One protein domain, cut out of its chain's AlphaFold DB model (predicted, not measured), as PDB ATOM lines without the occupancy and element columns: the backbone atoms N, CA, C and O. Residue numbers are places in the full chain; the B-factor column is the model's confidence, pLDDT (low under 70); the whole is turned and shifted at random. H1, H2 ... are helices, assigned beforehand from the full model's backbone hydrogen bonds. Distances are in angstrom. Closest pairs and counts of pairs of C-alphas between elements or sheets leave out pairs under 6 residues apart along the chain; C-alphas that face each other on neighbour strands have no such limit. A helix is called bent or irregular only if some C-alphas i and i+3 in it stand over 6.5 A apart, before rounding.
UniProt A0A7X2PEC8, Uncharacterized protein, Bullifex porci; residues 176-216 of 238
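AT A GLANCE: This is residues 176 to 216 of the 238 residues of an uncharacterized protein of Bullifex porci (UniProt A0A7X2PEC8). The model shows a helical hairpin, H2 and H3, with the shorter helix H1 set crosswise at the hairpin's open end, where H2 begins and H3 finishes. H3, the longest helix, makes one long side; H1 packs on residues 209 to 213 of it and comes near the first residue of H2. The printed part has 41 residues with three named helices, in the order H1, H2, H3, and no named strand; the class is all helix. The whole is compact, with a radius of gyration of the C-alphas of 9.3 A, and its outline is elongated, spanning 25 by 16 by 16 A.

IN THESE COORDINATES: The printed part begins at Thr 176, and residues 176 to 178 come before the first helix. H1 is residues 179 to 187, 12.2 A from first to last C-alpha, and begins with C-alpha 179 at (117.124, 134.646, 152.882). After a tight link of 3 residues comes H2, residues 191 to 200, 14.4 A long, with C-alpha 191 at (129.027, 131.616, 159.230). A tight link of 1 residue, Asn 201, leads to H3, residues 202 to 214, 20.6 A long, which ends with C-alpha 214 at (116.646, 120.598, 155.622). H3 is irregular: C-alphas 203 and 206 are 7.2 A apart, and its line is a rough one.

HOW THE PARTS SIT: H1 and H2 are close but not clearly touching; their closest C-alphas, those of Ile 185 and Glu 191, are 6.3 A apart, and their lines are about perpendicular at 77 degrees. H1 touches H3, which meets it with residues 209 to 213 alone; the closest C-alphas, those of Ala 184 and Phe 212, are 5.7 A apart. The lines of H1 and H3 are about perpendicular, at 87 degrees. H2 and H3 form a helical hairpin, running opposite ways at a shallow tilt of 29 degrees. They touch, H3 with residues 204 to 209 alone, and their closest C-alphas, those of Ala 198 and Ile 205, are 5.8 A apart. In H1 and H2 every O i to N i+4 pair is within hydrogen-bond range; in H3 4 of 9 are, beside 8 of 10 O i to N i+3 pairs.

THE WHOLE: The two C-alphas farthest apart, those of Ser 200 and Ser 216, are 25.3 A from each other, and the first and last printed C-alphas, of Thr 176 and Ser 216, are 18.6 A apart. The printed part has no cut, and neither link is long. The mean pLDDT of the printed part is 86.5; residues 213 to 216, of which 213 and 214 belong to H3, are under 70.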
ATOM      1  N   THR A 176     125.134 131.239 145.734       91.00
ATOM      2  CA  THR A 176     124.160 132.267 146.127       91.00
ATOM      3  C   THR A 176     123.369 131.752 147.323       91.00
ATOM      4  O   THR A 176     122.975 130.589 147.339       91.00
ATOM      5  N   ILE A 177     123.154 132.605 148.324       92.19
ATOM      6  CA  ILE A 177     122.468 132.251 149.573       92.19
ATOM      7  C   ILE A 177     121.098 132.935 149.580       92.19
ATOM      8  O   ILE A 177     121.021 134.158 149.442       92.19
ATOM      9  N   THR A 178     120.017 132.168 149.739       92.69
ATOM     10  CA  THR A 178     118.670 132.737 149.926       92.69
ATOM     11  C   THR A 178     118.493 133.303 151.337       92.69
ATOM     12  O   THR A 178     119.265 133.011 152.252       92.69
ATOM     13  N   VAL A 179     117.442 134.095 151.554       90.19
ATOM     14  CA  VAL A 179     117.124 134.646 152.882       90.19
ATOM     15  C   VAL A 179     116.911 133.533 153.917       90.19
ATOM     16  O   VAL A 179     117.384 133.634 155.046       90.19
ATOM     17  N   GLU A 180     116.243 132.451 153.532       90.00
ATOM     18  CA  GLU A 180     115.929 131.301 154.384       90.00
ATOM     19  C   GLU A 180     117.192 130.510 154.736       90.00
ATOM     20  O   GLU A 180     117.404 130.172 155.902       90.00
ATOM     21  N   GLN A 181     118.065 130.278 153.752       92.19
ATOM     22  CA  GLN A 181     119.371 129.654 153.969       92.19
ATOM     23  C   GLN A 181     120.229 130.497 154.911       92.19
ATOM     24  O   GLN A 181     120.815 129.970 155.853       92.19
ATOM     25  N   TRP A 182     120.256 131.817 154.709       91.44
ATOM     26  CA  TRP A 182     121.003 132.723 155.573       91.44
ATOM     27  C   TRP A 182     120.481 132.707 157.011       91.44
ATOM     28  O   TRP A 182     121.265 132.601 157.956       91.44
ATOM     29  N   LYS A 183     119.155 132.735 157.199       89.19
ATOM     30  CA  LYS A 183     118.532 132.578 158.521       89.19
ATOM     31  C   LYS A 183     118.949 131.268 159.192       89.19
ATOM     32  O   LYS A 183     119.330 131.291 160.362       89.19
ATOM     33  N   ALA A 184     118.924 130.153 158.463       90.00
ATOM     34  CA  ALA A 184     119.319 128.847 158.988       90.00
ATOM     35  C   ALA A 184     120.806 128.804 159.383       90.00
ATOM     36  O   ALA A 184     121.127 128.424 160.510       90.00
ATOM     37  N   ILE A 185     121.703 129.277 158.508       90.75
ATOM     38  CA  ILE A 185     123.151 129.364 158.766       90.75
ATOM     39  C   ILE A 185     123.422 130.143 160.058       90.75
ATOM     40  O   ILE A 185     124.143 129.657 160.931       90.75
ATOM     41  N   ARG A 186     122.804 131.321 160.219       88.69
ATOM     42  CA  ARG A 186     122.993 132.149 161.419       88.69
ATOM     43  C   ARG A 186     122.403 131.528 162.678       88.69
ATOM     44  O   ARG A 186     123.014 131.606 163.741       88.69
ATOM     45  N   LYS A 187     121.237 130.879 162.584       84.88
ATOM     46  CA  LYS A 187     120.632 130.161 163.719       84.88
ATOM     47  C   LYS A 187     121.560 129.056 164.235       84.88
ATOM     48  O   LYS A 187     121.643 128.840 165.442       84.88
ATOM     49  N   CYS A 188     122.300 128.415 163.332       87.19
ATOM     50  CA  CYS A 188     123.319 127.417 163.648       87.19
ATOM     51  C   CYS A 188     124.702 128.005 163.986       87.19
ATOM     52  O   CYS A 188     125.596 127.236 164.329       87.19
ATOM     53  N   LYS A 189     124.896 129.331 163.903       87.12
ATOM     54  CA  LYS A 189     126.200 130.015 164.038       87.12
ATOM     55  C   LYS A 189     127.282 129.446 163.107       87.12
ATOM     56  O   LYS A 189     128.437 129.274 163.500       87.12
ATOM     57  N   ALA A 190     126.884 129.078 161.890       89.44
ATOM     58  CA  ALA A 190     127.729 128.377 160.930       89.44
ATOM     59  C   ALA A 190     128.480 129.311 159.961       89.44
ATOM     60  O   ALA A 190     129.128 128.827 159.038       89.44
ATOM     61  N   GLU A 191     128.433 130.632 160.148       90.50
ATOM     62  CA  GLU A 191     129.027 131.616 159.230       90.50
ATOM     63  C   GLU A 191     130.519 131.350 158.980       90.50
ATOM     64  O   GLU A 191     130.963 131.311 157.836       90.50
ATOM     65  N   VAL A 192     131.281 131.092 160.048       89.56
ATOM     66  CA  VAL A 192     132.722 130.793 159.962       89.56
ATOM     67  C   VAL A 192     132.972 129.467 159.244       89.56
ATOM     68  O   VAL A 192     133.882 129.361 158.430       89.56
ATOM     69  N   MET A 193     132.145 128.452 159.507       90.62
ATOM     70  CA  MET A 193     132.250 127.149 158.846       90.62
ATOM     71  C   MET A 193     132.027 127.278 157.335       90.62
ATOM     72  O   MET A 193     132.789 126.709 156.560       90.62
ATOM     73  N   ILE A 194     131.023 128.055 156.920       91.38
ATOM     74  CA  ILE A 194     130.736 128.333 155.508       91.38
ATOM     75  C   ILE A 194     131.933 129.012 154.835       91.38
ATOM     76  O   ILE A 194     132.341 128.569 153.764       91.38
ATOM     77  N   LEU A 195     132.537 130.022 155.469       91.56
ATOM     78  CA  LEU A 195     133.727 130.692 154.927       91.56
ATOM     79  C   LEU A 195     134.927 129.738 154.815       91.56
ATOM     80  O   LEU A 195     135.547 129.662 153.760       91.56
ATOM     81  N   ASN A 196     135.186 128.934 155.849       91.75
ATOM     82  CA  ASN A 196     136.273 127.951 155.826       91.75
ATOM     83  C   ASN A 196     136.082 126.902 154.721       91.75
ATOM     84  O   ASN A 196     137.052 126.474 154.100       91.75
ATOM     85  N   ILE A 197     134.846 126.463 154.461       92.12
ATOM     86  CA  ILE A 197     134.548 125.521 153.370       92.12
ATOM     87  C   ILE A 197     134.706 126.208 152.015       92.12
ATOM     88  O   ILE A 197     135.246 125.598 151.102       92.12
ATOM     89  N   ALA A 198     134.279 127.464 151.883       91.12
ATOM     90  CA  ALA A 198     134.465 128.226 150.653       91.12
ATOM     91  C   ALA A 198     135.951 128.377 150.287       91.12
ATOM     92  O   ALA A 198     136.282 128.314 149.109       91.12
ATOM     93  N   GLU A 199     136.832 128.517 151.281       90.38
ATOM     94  CA  GLU A 199     138.283 128.613 151.087       90.38
ATOM     95  C   GLU A 199     138.943 127.244 150.842       90.38
ATOM     96  O   GLU A 199     139.716 127.075 149.903       90.38
ATOM     97  N   SER A 200     138.628 126.243 151.669       93.06
ATOM     98  CA  SER A 200     139.330 124.948 151.657       93.06
ATOM     99  C   SER A 200     138.735 123.910 150.704       93.06
ATOM    100  O   SER A 200     139.448 123.023 150.233       93.06
ATOM    101  N   ASN A 201     137.431 123.977 150.431       91.81
ATOM    102  CA  ASN A 201     136.740 123.045 149.544       91.81
ATOM    103  C   ASN A 201     135.541 123.703 148.826       91.81
ATOM    104  O   ASN A 201     134.379 123.378 149.111       91.81
ATOM    105  N   PRO A 202     135.809 124.605 147.860       89.75
ATOM    106  CA  PRO A 202     134.777 125.412 147.211       89.75
ATOM    107  C   PRO A 202     133.671 124.586 146.539       89.75
ATOM    108  O   PRO A 202     132.532 125.029 146.464       89.75
ATOM    109  N   LEU A 203     133.970 123.364 146.085       91.19
ATOM    110  CA  LEU A 203     133.006 122.491 145.403       91.19
ATOM    111  C   LEU A 203     131.880 121.990 146.322       91.19
ATOM    112  O   LEU A 203     130.810 121.624 145.838       91.19
ATOM    113  N   LEU A 204     132.099 121.965 147.641       91.00
ATOM    114  CA  LEU A 204     131.107 121.485 148.608       91.00
ATOM    115  C   LEU A 204     130.153 122.576 149.094       91.00
ATOM    116  O   LEU A 204     129.137 122.265 149.720       91.00
ATOM    117  N   ILE A 205     130.456 123.845 148.823       91.81
ATOM    118  CA  ILE A 205     129.782 124.977 149.462       91.81
ATOM    119  C   ILE A 205     128.274 124.994 149.182       91.81
ATOM    120  O   ILE A 205     127.475 125.129 150.106       91.81
ATOM    121  N   THR A 206     127.865 124.758 147.933       90.31
ATOM    122  CA  THR A 206     126.454 124.736 147.532       90.31
ATOM    123  C   THR A 206     125.695 123.609 148.229       90.31
ATOM    124  O   THR A 206     124.600 123.823 148.747       90.31
ATOM    125  N   SER A 207     126.283 122.411 148.291       90.06
ATOM    126  CA  SER A 207     125.680 121.253 148.959       90.06
ATOM    127  C   SER A 207     125.529 121.483 150.462       90.06
ATOM    128  O   SER A 207     124.484 121.172 151.030       90.06
ATOM    129  N   VAL A 208     126.542 122.068 151.105       90.38
ATOM    130  CA  VAL A 208     126.515 122.381 152.540       90.38
ATOM    131  C   VAL A 208     125.450 123.431 152.855       90.38
ATOM    132  O   VAL A 208     124.656 123.225 153.770       90.38
ATOM    133  N   ILE A 209     125.368 124.513 152.071       91.00
ATOM    134  CA  ILE A 209     124.351 125.563 152.240       91.00
ATOM    135  C   ILE A 209     122.933 124.982 152.126       91.00
ATOM    136  O   ILE A 209     122.074 125.282 152.957       91.00
ATOM    137  N   ASN A 210     122.687 124.110 151.143       87.75
ATOM    138  CA  ASN A 210     121.374 123.492 150.944       87.75
ATOM    139  C   ASN A 210     120.938 122.613 152.131       87.75
ATOM    140  O   ASN A 210     119.750 122.560 152.452       87.75
ATOM    141  N   ASN A 211     121.883 121.977 152.832       86.19
ATOM    142  CA  ASN A 211     121.579 121.102 153.965       86.19
ATOM    143  C   ASN A 211     121.113 121.853 155.227       86.19
ATOM    144  O   ASN A 211     120.373 121.278 156.022       86.19
ATOM    145  N   PHE A 212     121.461 123.134 155.399       78.56
ATOM    146  CA  PHE A 212     121.013 123.925 156.560       78.56
ATOM    147  C   PHE A 212     119.494 124.159 156.590       78.56
ATOM    148  O   PHE A 212     118.898 124.281 157.665       78.56
ATOM    149  N   VAL A 213     118.843 124.199 155.425       61.78
ATOM    150  CA  VAL A 213     117.383 124.370 155.339       61.78
ATOM    151  C   VAL A 213     116.662 123.073 155.713       61.78
ATOM    152  O   VAL A 213     115.644 123.120 156.400       61.78
ATOM    153  N   LEU A 214     117.231 121.917 155.355       55.56
ATOM    154  CA  LEU A 214     116.646 120.598 155.622       55.56
ATOM    155  C   LEU A 214     116.665 120.224 157.113       55.56
ATOM    156  O   LEU A 214     115.747 119.566 157.583       55.56
ATOM    157  N   SER A 215     117.651 120.692 157.881       52.00
ATOM    158  CA  SER A 215     117.700 120.504 159.342       52.00
ATOM    159  C   SER A 215     116.825 121.485 160.135       52.00
ATOM    160  O   SER A 215     116.685 121.345 161.348       52.00
ATOM    161  N   SER A 216     116.275 122.504 159.468       48.25
ATOM    162  CA  SER A 216     115.466 123.567 160.083       48.25
ATOM    163  C   SER A 216     113.959 123.388 159.849       48.25
ATOM    164  O   SER A 216     113.170 124.175 160.375       48.25
TER     165      SER A 216